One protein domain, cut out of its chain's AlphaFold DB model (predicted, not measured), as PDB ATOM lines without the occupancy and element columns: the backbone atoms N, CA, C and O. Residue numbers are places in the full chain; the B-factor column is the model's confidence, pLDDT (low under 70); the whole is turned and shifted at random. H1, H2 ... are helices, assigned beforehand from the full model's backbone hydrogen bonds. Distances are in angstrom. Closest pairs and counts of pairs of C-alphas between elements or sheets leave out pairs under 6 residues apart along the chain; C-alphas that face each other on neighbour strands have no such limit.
ATOM      1  N   ALA A 200     -85.019  16.528-121.459       89.19
ATOM      2  CA  ALA A 200     -85.823  17.675-121.052       89.19
ATOM      3  C   ALA A 200     -85.964  17.761-119.525       89.19
ATOM      4  O   ALA A 200     -85.843  18.850-118.969       89.19
ATOM      5  N   MET A 201     -86.165  16.626-118.846       91.25
ATOM      6  CA  MET A 201     -86.247  16.584-117.383       91.25
ATOM      7  C   MET A 201     -84.921  16.986-116.731       91.25
ATOM      8  O   MET A 201     -84.915  17.849-115.862       91.25
ATOM      9  N   GLN A 202     -83.796  16.429-117.196       89.38
ATOM     10  CA  GLN A 202     -82.462  16.755-116.677       89.38
ATOM     11  C   GLN A 202     -82.116  18.231-116.890       89.38
ATOM     12  O   GLN A 202     -81.614  18.890-115.984       89.38
ATOM     13  N   SER A 203     -82.441  18.772-118.069       90.62
ATOM     14  CA  SER A 203     -82.260  20.199-118.356       90.62
ATOM     15  C   SER A 203     -83.135  21.065-117.447       90.62
ATOM     16  O   SER A 203     -82.688  22.104-116.967       90.62
ATOM     17  N   GLY A 204     -84.375  20.633-117.190       91.19
ATOM     18  CA  GLY A 204     -85.289  21.301-116.265       91.19
ATOM     19  C   GLY A 204     -84.731  21.357-114.845       91.19
ATOM     20  O   GLY A 204     -84.663  22.441-114.272       91.19
ATOM     21  N   LEU A 205     -84.258  20.222-114.326       92.50
ATOM     22  CA  LEU A 205     -83.626  20.138-113.011       92.50
ATOM     23  C   LEU A 205     -82.390  21.042-112.919       92.50
ATOM     24  O   LEU A 205     -82.274  21.815-111.972       92.50
ATOM     25  N   ALA A 206     -81.503  21.004-113.918       93.19
ATOM     26  CA  ALA A 206     -80.309  21.848-113.943       93.19
ATOM     27  C   ALA A 206     -80.663  23.342-113.896       93.19
ATOM     28  O   ALA A 206     -80.069  24.100-113.133       93.19
ATOM     29  N   VAL A 207     -81.670  23.773-114.665       93.75
ATOM     30  CA  VAL A 207     -82.156  25.160-114.628       93.75
ATOM     31  C   VAL A 207     -82.728  25.516-113.255       93.75
ATOM     32  O   VAL A 207     -82.465  26.613-112.767       93.75
ATOM     33  N   SER A 208     -83.494  24.624-112.626       92.94
ATOM     34  CA  SER A 208     -84.030  24.845-111.278       92.94
ATOM     35  C   SER A 208     -82.924  24.978-110.233       92.94
ATOM     36  O   SER A 208     -82.937  25.934-109.465       92.94
ATOM     37  N   ILE A 209     -81.926  24.090-110.255       93.81
ATOM     38  CA  ILE A 209     -80.762  24.147-109.359       93.81
ATOM     39  C   ILE A 209     -80.017  25.472-109.533       93.81
ATOM     40  O   ILE A 209     -79.748  26.161-108.554       93.81
ATOM     41  N   LEU A 210     -79.725  25.872-110.774       94.56
ATOM     42  CA  LEU A 210     -79.017  27.124-111.042       94.56
ATOM     43  C   LEU A 210     -79.782  28.352-110.539       94.56
ATOM     44  O   LEU A 210     -79.149  29.301-110.087       94.56
ATOM     45  N   LYS A 211     -81.117  28.339-110.590       94.44
ATOM     46  CA  LYS A 211     -81.942  29.419-110.033       94.44
ATOM     47  C   LYS A 211     -81.851  29.482-108.514       94.44
ATOM     48  O   LYS A 211     -81.580  30.557-107.995       94.44
ATOM     49  N   VAL A 212     -81.992  28.344-107.830       94.38
ATOM     50  CA  VAL A 212     -81.837  28.262-106.367       94.38
ATOM     51  C   VAL A 212     -80.463  28.792-105.953       94.38
ATOM     52  O   VAL A 212     -80.355  29.667-105.099       94.38
ATOM     53  N   LEU A 213     -79.397  28.340-106.624       93.81
ATOM     54  CA  LEU A 213     -78.043  28.830-106.356       93.81
ATOM     55  C   LEU A 213     -77.912  30.332-106.640       93.81
ATOM     56  O   LEU A 213     -77.304  31.049-105.856       93.81
ATOM     57  N   GLN A 214     -78.477  30.830-107.739       94.06
ATOM     58  CA  GLN A 214     -78.401  32.247-108.088       94.06
ATOM     59  C   GLN A 214     -79.115  33.152-107.071       94.06
ATOM     60  O   GLN A 214     -78.661  34.272-106.828       94.06
ATOM     61  N   GLU A 215     -80.245  32.707-106.527       92.00
ATOM     62  CA  GLU A 215     -81.087  33.503-105.630       92.00
ATOM     63  C   GLU A 215     -80.572  33.460-104.182       92.00
ATOM     64  O   GLU A 215     -80.479  34.504-103.515       92.00
ATOM     65  N   ASP A 216     -80.153  32.277-103.728       91.81
ATOM     66  CA  ASP A 216     -79.922  32.020-102.308       91.81
ATOM     67  C   ASP A 216     -78.462  31.786-101.927       91.81
ATOM     68  O   ASP A 216     -78.090  32.075-100.783       91.81
ATOM     69  N   LEU A 217     -77.600  31.349-102.855       92.50
ATOM     70  CA  LEU A 217     -76.180  31.183-102.554       92.50
ATOM     71  C   LEU A 217     -75.492  32.545-102.452       92.50
ATOM     72  O   LEU A 217     -75.510  33.363-103.375       92.50
ATOM     73  N   LYS A 218     -74.844  32.789-101.314       91.25
ATOM     74  CA  LYS A 218     -74.150  34.046-101.019       91.25
ATOM     75  C   LYS A 218     -72.799  33.755-100.393       91.25
ATOM     76  O   LYS A 218     -72.637  32.774 -99.669       91.25
ATOM     77  N   GLU A 219     -71.827  34.625-100.655       89.69
ATOM     78  CA  GLU A 219     -70.591  34.608 -99.880       89.69
ATOM     79  C   GLU A 219     -70.924  34.863 -98.406       89.69
ATOM     80  O   GLU A 219     -71.799  35.672 -98.094       89.69
ATOM     81  N   ASP A 220     -70.245  34.145 -97.511       91.44
ATOM     82  CA  ASP A 220     -70.477  34.222 -96.070       91.44
ATOM     83  C   ASP A 220     -71.957  34.031 -95.687       91.44
ATOM     84  O   ASP A 220     -72.512  34.760 -94.867       91.44
ATOM     85  N   ILE A 221     -72.620  33.036 -96.288       91.56
ATOM     86  CA  ILE A 221     -74.064  32.789 -96.119       91.56
ATOM     87  C   ILE A 221     -74.503  32.597 -94.657       91.56
ATOM     88  O   ILE A 221     -75.644  32.885 -94.299       91.56
ATOM     89  N   CYS A 222     -73.588  32.141 -93.796       92.19
ATOM     90  CA  CYS A 222     -73.812  31.988 -92.359       92.19
ATOM     91  C   CYS A 222     -73.342  33.197 -91.528       92.19
ATOM     92  O   CYS A 222     -73.463  33.163 -90.305       92.19
ATOM     93  N   GLY A 223     -72.799  34.253 -92.138       91.88
ATOM     94  CA  GLY A 223     -72.312  35.444 -91.437       91.88
ATOM     95  C   GLY A 223     -71.235  35.125 -90.397       91.88
ATOM     96  O   GLY A 223     -71.340  35.558 -89.244       91.88
ATOM     97  N   ILE A 224     -70.270  34.276 -90.755       92.94
ATOM     98  CA  ILE A 224     -69.177  33.827 -89.883       92.94
ATOM     99  C   ILE A 224     -67.902  34.655 -90.069       92.94
ATOM    100  O   ILE A 224     -66.967  34.518 -89.274       92.94
ATOM    101  N   SER A 225     -67.840  35.504 -91.099       92.06
ATOM    102  CA  SER A 225     -66.692  36.378 -91.318       92.06
ATOM    103  C   SER A 225     -66.517  37.382 -90.174       92.06
ATOM    104  O   SER A 225     -67.464  37.844 -89.532       92.06
ATOM    105  N   LEU A 226     -65.258  37.731 -89.906       88.75
ATOM    106  CA  LEU A 226     -64.890  38.768 -88.949       88.75
ATOM    107  C   LEU A 226     -64.058  39.839 -89.660       88.75
ATOM    108  O   LEU A 226     -63.156  39.490 -90.429       88.75
ATOM    109  N   PRO A 227     -64.289  41.138 -89.384       91.31
ATOM    110  CA  PRO A 227     -63.544  42.212 -90.029       91.31
ATOM    111  C   PRO A 227     -62.030  42.034 -89.877       91.31
ATOM    112  O   PRO A 227     -61.524  41.878 -88.764       91.31
ATOM    113  N   ASN A 228     -61.307  42.104 -91.000       91.94
ATOM    114  CA  ASN A 228     -59.843  42.007 -91.069       91.94
ATOM    115  C   ASN A 228     -59.250  40.712 -90.482       91.94
ATOM    116  O   ASN A 228     -58.099  40.705 -90.042       91.94
ATOM    117  N   LYS A 229     -60.014  39.616 -90.455       91.75
ATOM    118  CA  LYS A 229     -59.535  38.294 -90.037       91.75
ATOM    119  C   LYS A 229     -59.764  37.266 -91.148       91.75
ATOM    120  O   LYS A 229     -60.701  37.426 -91.927       91.75
ATOM    121  N   PRO A 230     -58.929  36.215 -91.232       91.31
ATOM    122  CA  PRO A 230     -59.235  35.079 -92.094       91.31
ATOM    123  C   PRO A 230     -60.540  34.408 -91.645       91.31
ATOM    124  O   PRO A 230     -60.902  34.486 -90.466       91.31
ATOM    125  N   TYR A 231     -61.215  33.727 -92.574       91.56
ATOM    126  CA  TYR A 231     -62.394  32.929 -92.246       91.56
ATOM    127  C   TYR A 231     -62.053  31.892 -91.159       91.56
ATOM    128  O   TYR A 231     -61.027  31.207 -91.264       91.56
ATOM    129  N   PRO A 232     -62.875  31.786 -90.101       92.81
ATOM    130  CA  PRO A 232     -62.703  30.758 -89.083       92.81
ATOM    131  C   PRO A 232     -62.991  29.369 -89.669       92.81
ATOM    132  O   PRO A 232     -63.691  29.243 -90.675       92.81
ATOM    133  N   LYS A 233     -62.473  28.307 -89.042       92.25
ATOM    134  CA  LYS A 233     -62.861  26.944 -89.427       92.25
ATOM    135  C   LYS A 233     -64.289  26.683 -88.964       92.25
ATOM    136  O   LYS A 233     -64.650  27.086 -87.863       92.25
ATOM    137  N   ASN A 234     -65.048  25.909 -89.737       92.88
ATOM    138  CA  ASN A 234     -66.418  25.523 -89.378       92.88
ATOM    139  C   ASN A 234     -66.508  24.915 -87.965       92.88
ATOM    140  O   ASN A 234     -67.399  25.269 -87.203       92.88
ATOM    141  N   ALA A 235     -65.536  24.075 -87.586       94.19
ATOM    142  CA  ALA A 235     -65.475  23.436 -86.267       94.19
ATOM    143  C   ALA A 235     -65.293  24.415 -85.088       94.19
ATOM    144  O   ALA A 235     -65.563  24.046 -83.949       94.19
ATOM    145  N   ASP A 236     -64.840  25.643 -85.349       94.38
ATOM    146  CA  ASP A 236     -64.622  26.670 -84.325       94.38
ATOM    147  C   ASP A 236     -65.876  27.550 -84.107       94.38
ATOM    148  O   ASP A 236     -65.873  28.435 -83.248       94.38
ATOM    149  N   ILE A 237     -66.959  27.324 -84.866       95.06
ATOM    150  CA  ILE A 237     -68.201  28.106 -84.812       95.06
ATOM    151  C   ILE A 237     -69.283  27.327 -84.061       95.06
ATOM    152  O   ILE A 237     -69.909  26.416 -84.591       95.06
ATOM    153  N   VAL A 238     -69.517  27.723 -82.808       95.19
ATOM    154  CA  VAL A 238     -70.398  27.015 -81.859       95.19
ATOM    155  C   VAL A 238     -71.855  26.926 -82.329       95.19
ATOM    156  O   VAL A 238     -72.536  25.954 -82.024       95.19
ATOM    157  N   ASP A 239     -72.356  27.937 -83.037       95.50
ATOM    158  CA  ASP A 239     -73.751  28.034 -83.473       95.50
ATOM    159  C   ASP A 239     -73.942  27.768 -84.976       95.50
ATOM    160  O   ASP A 239     -75.003  28.089 -85.513       95.50
ATOM    161  N   LEU A 240     -72.945  27.186 -85.657       94.56
ATOM    162  CA  LEU A 240     -72.986  26.971 -87.106       94.56
ATOM    163  C   LEU A 240     -74.169  26.099 -87.530       94.56
ATOM    164  O   LEU A 240     -74.911  26.493 -88.424       94.56
ATOM    165  N   ASP A 241     -74.389  24.973 -86.848       94.50
ATOM    166  CA  ASP A 241     -75.491  24.051 -87.157       94.50
ATOM    167  C   ASP A 241     -76.846  24.761 -87.074       94.50
ATOM    168  O   ASP A 241     -77.660  24.685 -87.987       94.50
ATOM    169  N   LYS A 242     -77.050  25.577 -86.033       95.44
ATOM    170  CA  LYS A 242     -78.280  26.362 -85.866       95.44
ATOM    171  C   LYS A 242     -78.465  27.398 -86.980       95.44
ATOM    172  O   LYS A 242     -79.594  27.670 -87.388       95.44
ATOM    173  N   ARG A 243     -77.379  28.012 -87.459       94.88
ATOM    174  CA  ARG A 243     -77.425  28.960 -88.586       94.88
ATOM    175  C   ARG A 243     -77.774  28.251 -89.892       94.88
ATOM    176  O   ARG A 243     -78.570  28.790 -90.660       94.88
ATOM    177  N   LEU A 244     -77.230  27.053 -90.108       93.19
ATOM    178  CA  LEU A 244     -77.548  26.201 -91.253       93.19
ATOM    179  C   LEU A 244     -79.007  25.738 -91.218       93.19
ATOM    180  O   LEU A 244     -79.709  25.924 -92.201       93.19
ATOM    181  N   GLU A 245     -79.514  25.260 -90.081       93.62
ATOM    182  CA  GLU A 245     -80.930  24.889 -89.923       93.62
ATOM    183  C   GLU A 245     -81.869  26.057 -90.263       93.62
ATOM    184  O   GLU A 245     -82.845  25.899 -90.997       93.62
ATOM    185  N   GLN A 246     -81.556  27.265 -89.781       93.62
ATOM    186  CA  GLN A 246     -82.324  28.470 -90.109       93.62
ATOM    187  C   GLN A 246     -82.226  28.858 -91.584       93.62
ATOM    188  O   GLN A 246     -83.138  29.494 -92.112       93.62
ATOM    189  N   LEU A 247     -81.097  28.579 -92.232       92.94
ATOM    190  CA  LEU A 247     -80.921  28.806 -93.658       92.94
ATOM    191  C   LEU A 247     -81.757  27.806 -94.463       92.94
ATOM    192  O   LEU A 247     -82.534  28.228 -95.308       92.94
ATOM    193  N   TRP A 248     -81.673  26.516 -94.147       92.50
ATOM    194  CA  TRP A 248     -82.409  25.454 -94.838       92.50
ATOM    195  C   TRP A 248     -83.920  25.582 -94.662       92.50
ATOM    196  O   TRP A 248     -84.665  25.331 -95.594       92.50
ATOM    197  N   ALA A 249     -84.388  26.064 -93.510       92.62
ATOM    198  CA  ALA A 249     -85.805  26.367 -93.318       92.62
ATOM    199  C   ALA A 249     -86.307  27.538 -94.189       92.62
ATOM    200  O   ALA A 249     -87.508  27.664 -94.406       92.62
ATOM    201  N   ARG A 250     -85.411  28.427 -94.644       92.44
ATOM    202  CA  ARG A 250     -85.741  29.573 -95.515       92.44
ATOM    203  C   ARG A 250     -85.539  29.274 -97.000       92.44
ATOM    204  O   ARG A 250     -86.274  29.840 -97.799       92.44
ATOM    205  N   SER A 251     -84.591  28.395 -97.316       94.00
ATOM    206  CA  SER A 251     -84.270  27.926 -98.669       94.00
ATOM    207  C   SER A 251     -84.158  26.393 -98.680       94.00
ATOM    208  O   SER A 251     -83.042  25.856 -98.671       94.00
ATOM    209  N   PRO A 252     -85.292  25.668 -98.613       95.25
ATOM    210  CA  PRO A 252     -85.320  24.206 -98.517       95.25
ATOM    211  C   PRO A 252     -84.582  23.452 -99.629       95.25
ATOM    212  O   PRO A 252     -84.062  22.364 -99.378       95.25
ATOM    213  N   ALA A 253     -84.502  23.999-100.844       95.94
ATOM    214  CA  ALA A 253     -83.818  23.367-101.972       95.94
ATOM    215  C   ALA A 253     -82.307  23.642-102.017       95.94
ATOM    216  O   ALA A 253     -81.573  22.926-102.705       95.94
ATOM    217  N   LEU A 254     -81.814  24.646-101.284       95.12
ATOM    218  CA  LEU A 254     -80.402  25.036-101.303       95.12
ATOM    219  C   LEU A 254     -79.426  23.909-100.899       95.12
ATOM    220  O   LEU A 254     -78.409  23.771-101.577       95.12
ATOM    221  N   PRO A 255     -79.691  23.075 -99.867       92.94
ATOM    222  CA  PRO A 255     -78.810  21.955 -99.516       92.94
ATOM    223  C   PRO A 255     -78.641  20.972-100.671       92.94
ATOM    224  O   PRO A 255     -77.529  20.558-100.989       92.94
ATOM    225  N   TYR A 256     -79.752  20.635-101.331       94.19
ATOM    226  CA  TYR A 256     -79.752  19.733-102.474       94.19
ATOM    227  C   TYR A 256     -78.991  20.345-103.656       94.19
ATOM    228  O   TYR A 256     -78.162  19.681-104.279       94.19
ATOM    229  N   ALA A 257     -79.239  21.627-103.942       93.12
ATOM    230  CA  ALA A 257     -78.586  22.353-105.022       93.12
ATOM    231  C   ALA A 257     -77.064  22.454-104.823       93.12
ATOM    232  O   ALA A 257     -76.315  22.278-105.783       93.12
ATOM    233  N   ALA A 258     -76.611  22.701-103.590       89.81
ATOM    234  CA  ALA A 258     -75.193  22.777-103.250       89.81
ATOM    235  C   ALA A 258     -74.496  21.416-103.402       89.81
ATOM    236  O   ALA A 258     -73.467  21.340-104.071       89.81
ATOM    237  N   ASN A 259     -75.091  20.341-102.870       86.94
ATOM    238  CA  ASN A 259     -74.528  18.991-102.969       86.94
ATOM    239  C   ASN A 259     -74.452  18.501-104.422       86.94
ATOM    240  O   ASN A 259     -73.445  17.933-104.829       86.94
ATOM    241  N   CYS A 260     -75.473  18.787-105.239       79.38
ATOM    242  CA  CYS A 260     -75.478  18.415-106.657       79.38
ATOM    243  C   CYS A 260     -74.283  18.962-107.450       79.38
ATOM    244  O   CYS A 260     -73.957  18.408-108.496       79.38
ATOM    245  N   CYS A 261     -73.673  20.065-107.012       65.12
ATOM    246  CA  CYS A 261     -72.535  20.676-107.694       65.12
ATOM    247  C   CYS A 261     -71.173  20.147-107.224       65.12
ATOM    248  O   CYS A 261     -70.184  20.435-107.890       65.12
ATOM    249  N   GLU A 262     -71.100  19.409-106.113       58.38
ATOM    250  CA  GLU A 262     -69.835  18.840-105.617       58.38
ATOM    251  C   GLU A 262     -69.461  17.519-106.312       58.38
ATOM    252  O   GLU A 262     -68.284  17.172-106.373       58.38
ATOM    253  N   ASP A 263     -70.445  16.814-106.879       48.56
ATOM    254  CA  ASP A 263     -70.271  15.501-107.519       48.56
ATOM    255  C   ASP A 263     -69.913  15.559-109.027       48.56
ATOM    256  O   ASP A 263     -69.865  14.518-109.693       48.56
ATOM    257  N   PHE A 264     -69.635  16.753-109.575       41.38
ATOM    258  CA  PHE A 264     -69.166  16.975-110.957       41.38
ATOM    259  C   PHE A 264     -67.753  17.563-111.004       41.38
ATOM    260  O   PHE A 264     -66.984  17.142-111.903       41.38
TER     261      PHE A 264
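AT A GLANCE: This is residues 200 to 264 of the 264 residues of an uncharacterized protein of Serendipita indica (strain DSM 11827) (UniProt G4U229). Look first for one long helix, H1, that makes one end of an elongated shape; the long link after it, residues 217 to 239, runs out to the other end, where residues 225 to 230 stick out, and folds back to H2. From H2 the chain turns into the short helix H3, which packs on residues 209 to 216 of H1. You have 65 printed residues with three named helices, in the order H1, H2, H3, and no named strand: the class is all helix. The whole is loose, with a radius of gyration of the C-alphas of 14.1 A and spans of 45 by 23 by 20 A.

IN THESE COORDINATES: Find C-alpha 200 at (-85.823, 17.675, -121.052); from there H1, residues 200 to 216, runs 24.3 A to C-alpha 216 at (-79.922, 32.020, -102.308). After the link, H2 takes residues 240 to 248 and covers 12.3 A. H3, residues 254 to 260, covers 9.8 A and ends with C-alpha 260 at (-75.478, 18.415, -106.657).

HOW THE PARTS SIT: Look at Ile 209 and Ala 257, whose C-alphas, 5.2 A apart, are the closest of H1 and H3. These helices touch, H1 with residues 209 to 216 alone. They stand at a steep tilt of 51 degrees and run opposite ways. H2 and H3 are close but not clearly touching; their closest C-alphas, of Trp 248 and Leu 254, are 6.8 A apart. Their lines are about perpendicular, at 83 degrees. H1 and H2 are apart. In H1, H2 and H3 every O i to N i+4 pair is within hydrogen-bond range.

THE WHOLE: The two C-alphas farthest apart, of Ala 200 and Asn 228, lie 46.5 A from each other. The printed part has no cut and ends at Phe 264, the chain's last residue. The link from H1 to H2 is long, with 23 residues; that from H2 to H3 is tight, with 5. Mean pLDDT of the printed part is 90.1, and residues 261 to 264 are under 70.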